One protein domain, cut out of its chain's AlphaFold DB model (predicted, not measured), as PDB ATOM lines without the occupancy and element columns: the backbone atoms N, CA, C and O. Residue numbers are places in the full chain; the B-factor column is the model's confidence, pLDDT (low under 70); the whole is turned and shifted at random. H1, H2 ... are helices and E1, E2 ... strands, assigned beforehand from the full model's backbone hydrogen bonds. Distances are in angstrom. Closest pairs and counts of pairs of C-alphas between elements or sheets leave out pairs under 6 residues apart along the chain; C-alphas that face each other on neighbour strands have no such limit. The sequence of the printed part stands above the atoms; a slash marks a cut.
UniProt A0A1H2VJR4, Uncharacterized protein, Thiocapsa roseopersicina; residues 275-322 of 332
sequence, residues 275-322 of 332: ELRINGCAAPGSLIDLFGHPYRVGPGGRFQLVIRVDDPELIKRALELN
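What this domain is: This is residues 275 to 322 of the 332 residues of an uncharacterized protein of Thiocapsa roseopersicina (UniProt A0A1H2VJR4). A long ribbon of two antiparallel strands, E1 and E4, has the short hairpin E2 and E3 folded back over it from one end, with a gap between them, while helix H1 sits past the other end, where residues 316 to 322 stick out. The printed part has 48 residues, with four named strands and one named helix in the order E1, E2, E3, E4, H1; the class is mixed, helices and strands. It is loose, with a radius of gyration of the C-alphas of 13.7 A, and only just elongated, spanning 38 by 19 by 15 A.

Where its parts are: E1, residues 275 to 281, begins with C-alpha 275 at (-42.272, 21.243, 74.299) and is 19.8 A long. E2, residues 287 to 290, measures 9.7 A, and E3, residues 293 to 296, measures 10.0 A. E4, residues 302 to 309, is 22.5 A long. H1, residues 312 to 321, is 14.2 A long and ends with C-alpha 321 at (-54.220, 10.113, 73.476).

How they stand to each other: E1 and E4 are antiparallel at 165 degrees, with N 276 and O 307 2.8 A apart and N 303 and O 280 3.0 A apart, within hydrogen-bond range. E2 and E3 form a hairpin, antiparallel at 144 degrees, with N 288 and O 295 2.8 A apart, within that range. E1 and E2 are apart, and so are E3 and E4. The closest C-alphas of E4 and H1, those of Val 309 and Ile 315, are 7.3 A apart. In H1 every O i to N i+4 pair is within hydrogen-bond range.

The domain as a whole: The two C-alphas farthest apart, those of Pro 299 and Glu 320, are 38.8 A apart. Residues 316 to 322, of which 316 to 321 belong to H1, stand free. The four links are tight, and the printed part has no cut. The mean pLDDT of the printed part is 87.0, and no printed residue is under 70.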
ATOM      1  N   GLU A 275     -43.531  21.609  73.645       89.31
ATOM      2  CA  GLU A 275     -42.272  21.243  74.299       89.31
ATOM      3  C   GLU A 275     -42.436  19.933  75.071       89.31
ATOM      4  O   GLU A 275     -43.323  19.798  75.915       89.31
ATOM      5  N   LEU A 276     -41.529  18.984  74.842       87.38
ATOM      6  CA  LEU A 276     -41.357  17.810  75.686       87.38
ATOM      7  C   LEU A 276     -40.318  18.124  76.764       87.38
ATOM      8  O   LEU A 276     -39.153  18.388  76.463       87.38
ATOM      9  N   ARG A 277     -40.739  18.070  78.030       84.44
ATOM     10  CA  ARG A 277     -39.868  18.286  79.191       84.44
ATOM     11  C   ARG A 277     -39.665  16.985  79.952       84.44
ATOM     12  O   ARG A 277     -40.615  16.426  80.494       84.44
ATOM     13  N   ILE A 278     -38.419  16.540  80.039       87.44
ATOM     14  CA  ILE A 278     -38.010  15.358  80.796       87.44
ATOM     15  C   ILE A 278     -37.203  15.841  81.992       87.44
ATOM     16  O   ILE A 278     -36.163  16.476  81.827       87.44
ATOM     17  N   ASN A 279     -37.679  15.542  83.197       83.69
ATOM     18  CA  ASN A 279     -36.981  15.861  84.437       83.69
ATOM     19  C   ASN A 279     -36.604  14.555  85.129       83.69
ATOM     20  O   ASN A 279     -37.427  13.642  85.206       83.69
ATOM     21  N   GLY A 280     -35.393  14.476  85.666       84.88
ATOM     22  CA  GLY A 280     -34.954  13.291  86.387       84.88
ATOM     23  C   GLY A 280     -33.855  13.579  87.396       84.88
ATOM     24  O   GLY A 280     -33.267  14.665  87.430       84.88
ATOM     25  N   CYS A 281     -33.608  12.582  88.239       81.44
ATOM     26  CA  CYS A 281     -32.511  12.562  89.194       81.44
ATOM     27  C   CYS A 281     -31.697  11.281  88.990       81.44
ATOM     28  O   CYS A 281     -32.255  10.223  88.704       81.44
ATOM     29  N   ALA A 282     -30.383  11.381  89.124       84.38
ATOM     30  CA  ALA A 282     -29.433  10.285  89.012       84.38
ATOM     31  C   ALA A 282     -28.162  10.634  89.804       84.38
ATOM     32  O   ALA A 282     -27.960  11.781  90.203       84.38
ATOM     33  N   ALA A 283     -27.295   9.654  90.063       76.38
ATOM     34  CA  ALA A 283     -26.081   9.899  90.840       76.38
ATOM     35  C   ALA A 283     -25.195  10.974  90.165       76.38
ATOM     36  O   ALA A 283     -25.046  10.946  88.937       76.38
ATOM     37  N   PRO A 284     -24.579  11.902  90.921       88.06
ATOM     38  CA  PRO A 284     -23.656  12.882  90.360       88.06
ATOM     39  C   PRO A 284     -22.557  12.229  89.519       88.06
ATOM     40  O   PRO A 284     -21.926  11.259  89.934       88.06
ATOM     41  N   GLY A 285     -22.335  12.751  88.313       85.12
ATOM     42  CA  GLY A 285     -21.344  12.221  87.381       85.12
ATOM     43  C   GLY A 285     -21.757  10.944  86.646       85.12
ATOM     44  O   GLY A 285     -20.987  10.496  85.795       85.12
ATOM     45  N   SER A 286     -22.939  10.374  86.912       92.06
ATOM     46  CA  SER A 286     -23.457   9.233  86.144       92.06
ATOM     47  C   SER A 286     -23.709   9.602  84.678       92.06
ATOM     48  O   SER A 286     -23.942  10.765  84.345       92.06
ATOM     49  N   LEU A 287     -23.621   8.605  83.797       95.06
ATOM     50  CA  LEU A 287     -24.025   8.726  82.399       95.06
ATOM     51  C   LEU A 287     -25.445   8.185  82.257       95.06
ATOM     52  O   LEU A 287     -25.710   7.048  82.640       95.06
ATOM     53  N   ILE A 288     -26.334   8.999  81.703       93.44
ATOM     54  CA  ILE A 288     -27.692   8.614  81.321       93.44
ATOM     55  C   ILE A 288     -27.782   8.612  79.798       93.44
ATOM     56  O   ILE A 288     -27.180   9.460  79.149       93.44
ATOM     57  N   ASP A 289     -28.513   7.668  79.225       93.88
ATOM     58  CA  ASP A 289     -28.802   7.653  77.794       93.88
ATOM     59  C   ASP A 289     -30.209   8.214  77.571       93.88
ATOM     60  O   ASP A 289     -31.191   7.648  78.059       93.88
ATOM     61  N   LEU A 290     -30.305   9.349  76.878       90.31
ATOM     62  CA  LEU A 290     -31.579   9.923  76.457       90.31
ATOM     63  C   LEU A 290     -31.638   9.866  74.932       90.31
ATOM     64  O   LEU A 290     -30.964  10.627  74.243       90.31
ATOM     65  N   PHE A 291     -32.468   8.959  74.415       86.81
ATOM     66  CA  PHE A 291     -32.702   8.769  72.979       86.81
ATOM     67  C   PHE A 291     -31.452   8.381  72.168       86.81
ATOM     68  O   PHE A 291     -31.304   8.796  71.021       86.81
ATOM     69  N   GLY A 292     -30.557   7.572  72.739       88.25
ATOM     70  CA  GLY A 292     -29.308   7.148  72.099       88.25
ATOM     71  C   GLY A 292     -28.166   8.153  72.264       88.25
ATOM     72  O   GLY A 292     -27.099   7.979  71.667       88.25
ATOM     73  N   HIS A 293     -28.376   9.211  73.051       86.38
ATOM     74  CA  HIS A 293     -27.377  10.224  73.341       86.38
ATOM     75  C   HIS A 293     -26.962  10.153  74.817       86.38
ATOM     76  O   HIS A 293     -27.798  10.332  75.706       86.38
ATOM     77  N   PRO A 294     -25.668   9.923  75.107       93.06
ATOM     78  CA  PRO A 294     -25.182   9.892  76.475       93.06
ATOM     79  C   PRO A 294     -25.057  11.313  77.038       93.06
ATOM     80  O   PRO A 294     -24.329  12.150  76.504       93.06
ATOM     81  N   TYR A 295     -25.702  11.565  78.172       92.81
ATOM     82  CA  TYR A 295     -25.584  12.791  78.952       92.81
ATOM     83  C   TYR A 295     -24.932  12.483  80.292       92.81
ATOM     84  O   TYR A 295     -25.268  11.505  80.956       92.81
ATOM     85  N   ARG A 296     -23.997  13.334  80.723       95.56
ATOM     86  CA  ARG A 296     -23.420  13.235  82.065       95.56
ATOM     87  C   ARG A 296     -24.220  14.096  83.033       95.56
ATOM     88  O   ARG A 296     -24.403  15.289  82.806       95.56
ATOM     89  N   VAL A 297     -24.657  13.492  84.128       93.38
ATOM     90  CA  VAL A 297     -25.421  14.160  85.179       93.38
ATOM     91  C   VAL A 297     -24.485  15.049  85.987       93.38
ATOM     92  O   VAL A 297     -23.400  14.626  86.398       93.38
ATOM     93  N   GLY A 298     -24.898  16.297  86.202       84.50
ATOM     94  CA  GLY A 298     -24.100  17.283  86.922       84.50
ATOM     95  C   GLY A 298     -23.894  16.942  88.406       84.50
ATOM     96  O   GLY A 298     -24.506  16.009  88.932       84.50
ATOM     97  N   PRO A 299     -23.072  17.730  89.123       80.19
ATOM     98  CA  PRO A 299     -22.776  17.518  90.543       80.19
ATOM     99  C   PRO A 299     -24.014  17.483  91.449       80.19
ATOM    100  O   PRO A 299     -24.008  16.820  92.478       80.19
ATOM    101  N   GLY A 300     -25.085  18.177  91.057       71.12
ATOM    102  CA  GLY A 300     -26.346  18.207  91.798       71.12
ATOM    103  C   GLY A 300     -27.255  16.997  91.573       71.12
ATOM    104  O   GLY A 300     -28.365  17.000  92.088       71.12
ATOM    105  N   GLY A 301     -26.858  16.011  90.761       79.69
ATOM    106  CA  GLY A 301     -27.646  14.794  90.519       79.69
ATOM    107  C   GLY A 301     -28.950  15.000  89.738       79.69
ATOM    108  O   GLY A 301     -29.680  14.051  89.487       79.69
ATOM    109  N   ARG A 302     -29.272  16.230  89.332       78.75
ATOM    110  CA  ARG A 302     -30.511  16.578  88.627       78.75
ATOM    111  C   ARG A 302     -30.220  16.835  87.159       78.75
ATOM    112  O   ARG A 302     -29.181  17.405  86.824       78.75
ATOM    113  N   PHE A 303     -31.151  16.454  86.296       87.88
ATOM    114  CA  PHE A 303     -31.103  16.808  84.885       87.88
ATOM    115  C   PHE A 303     -32.486  17.209  84.376       87.88
ATOM    116  O   PHE A 303     -33.519  16.743  84.867       87.88
ATOM    117  N   GLN A 304     -32.478  18.093  83.386       88.62
ATOM    118  CA  GLN A 304     -33.655  18.522  82.653       88.62
ATOM    119  C   GLN A 304     -33.308  18.523  81.166       88.62
ATOM    120  O   GLN A 304     -32.310  19.121  80.768       88.62
ATOM    121  N   LEU A 305     -34.131  17.856  80.363       88.44
ATOM    122  CA  LEU A 305     -34.057  17.891  78.909       88.44
ATOM    123  C   LEU A 305     -35.345  18.517  78.377       88.44
ATOM    124  O   LEU A 305     -36.440  18.056  78.698       88.44
ATOM    125  N   VAL A 306     -35.201  19.579  77.586       88.12
ATOM    126  CA  VAL A 306     -36.308  20.259  76.908       88.12
ATOM    127  C   VAL A 306     -36.121  20.066  75.412       88.12
ATOM    128  O   VAL A 306     -35.085  20.440  74.864       88.12
ATOM    129  N   ILE A 307     -37.107  19.459  74.764       89.25
ATOM    130  CA  ILE A 307     -37.104  19.188  73.327       89.25
ATOM    131  C   ILE A 307     -38.292  19.923  72.721       89.25
ATOM    132  O   ILE A 307     -39.429  19.699  73.134       89.25
ATOM    133  N   ARG A 308     -38.043  20.785  71.731       90.06
ATOM    134  CA  ARG A 308     -39.119  21.343  70.908       90.06
ATOM    135  C   ARG A 308     -39.709  20.235  70.047       90.06
ATOM    136  O   ARG A 308     -38.977  19.523  69.361       90.06
ATOM    137  N   VAL A 309     -41.021  20.087  70.112       92.00
ATOM    138  CA  VAL A 309     -41.768  19.154  69.280       92.00
ATOM    139  C   VAL A 309     -42.406  19.976  68.175       92.00
ATOM    140  O   VAL A 309     -43.405  20.646  68.402       92.00
ATOM    141  N   ASP A 310     -41.802  19.930  66.992       90.88
ATOM    142  CA  ASP A 310     -42.283  20.660  65.812       90.88
ATOM    143  C   ASP A 310     -43.016  19.728  64.816       90.88
ATOM    144  O   ASP A 310     -43.394  20.152  63.728       90.88
ATOM    145  N   ASP A 311     -43.201  18.445  65.160       89.06
ATOM    146  CA  ASP A 311     -43.906  17.469  64.320       89.06
ATOM    147  C   ASP A 311     -45.427  17.521  64.580       89.06
ATOM    148  O   ASP A 311     -45.881  17.072  65.640       89.06
ATOM    149  N   PRO A 312     -46.237  18.027  63.629       85.19
ATOM    150  CA  PRO A 312     -47.672  18.201  63.822       85.19
ATOM    151  C   PRO A 312     -48.425  16.875  63.975       85.19
ATOM    152  O   PRO A 312     -49.415  16.829  64.704       85.19
ATOM    153  N   GLU A 313     -47.967  15.789  63.346       88.25
ATOM    154  CA  GLU A 313     -48.619  14.479  63.473       88.25
ATOM    155  C   GLU A 313     -48.365  13.879  64.857       88.25
ATOM    156  O   GLU A 313     -49.258  13.279  65.459       88.25
ATOM    157  N   LEU A 314     -47.160  14.086  65.396       84.81
ATOM    158  CA  LEU A 314     -46.832  13.675  66.757       84.81
ATOM    159  C   LEU A 314     -47.640  14.470  67.788       84.81
ATOM    160  O   LEU A 314     -48.208  13.871  68.703       84.81
ATOM    161  N   ILE A 315     -47.738  15.792  67.621       85.75
ATOM    162  CA  ILE A 315     -48.557  16.661  68.481       85.75
ATOM    163  C   ILE A 315     -50.023  16.229  68.423       85.75
ATOM    164  O   ILE A 315     -50.656  16.049  69.463       85.75
ATOM    165  N   LYS A 316     -50.557  16.000  67.218       85.06
ATOM    166  CA  LYS A 316     -51.937  15.553  67.019       85.06
ATOM    167  C   LYS A 316     -52.207  14.226  67.730       85.06
ATOM    168  O   LYS A 316     -53.155  14.145  68.504       85.06
ATOM    169  N   ARG A 317     -51.347  13.218  67.550       86.12
ATOM    170  CA  ARG A 317     -51.477  11.923  68.244       86.12
ATOM    171  C   ARG A 317     -51.373  12.056  69.761       86.12
ATOM    172  O   ARG A 317     -52.100  11.379  70.482       86.12
ATOM    173  N   ALA A 318     -50.483  12.915  70.261       84.00
ATOM    174  CA  ALA A 318     -50.350  13.154  71.696       84.00
ATOM    175  C   ALA A 318     -51.633  13.754  72.296       84.00
ATOM    176  O   ALA A 318     -52.070  13.311  73.360       84.00
ATOM    177  N   LEU A 319     -52.257  14.703  71.585       85.62
ATOM    178  CA  LEU A 319     -53.542  15.301  71.958       85.62
ATOM    179  C   LEU A 319     -54.713  14.314  71.834       85.62
ATOM    180  O   LEU A 319     -55.614  14.347  72.662       85.62
ATOM    181  N   GLU A 320     -54.703  13.416  70.846       88.31
ATOM    182  CA  GLU A 320     -55.712  12.350  70.716       88.31
ATOM    183  C   GLU A 320     -55.638  11.340  71.872       88.31
ATOM    184  O   GLU A 320     -56.669  10.873  72.354       88.31
ATOM    185  N   LEU A 321     -54.428  11.017  72.341       86.69
ATOM    186  CA  LEU A 321     -54.220  10.113  73.476       86.69
ATOM    187  C   LEU A 321     -54.571  10.755  74.823       86.69
ATOM    188  O   LEU A 321     -54.961  10.046  75.748       86.69
ATOM    189  N   ASN A 322     -54.413  12.074  74.947       81.81
ATOM    190  CA  ASN A 322     -54.683  12.828  76.169       81.81
ATOM    191  C   ASN A 322     -55.480  14.092  75.821       81.81
ATOM    192  O   ASN A 322     -54.907  15.188  75.801       81.81
TER     193      ASN A 322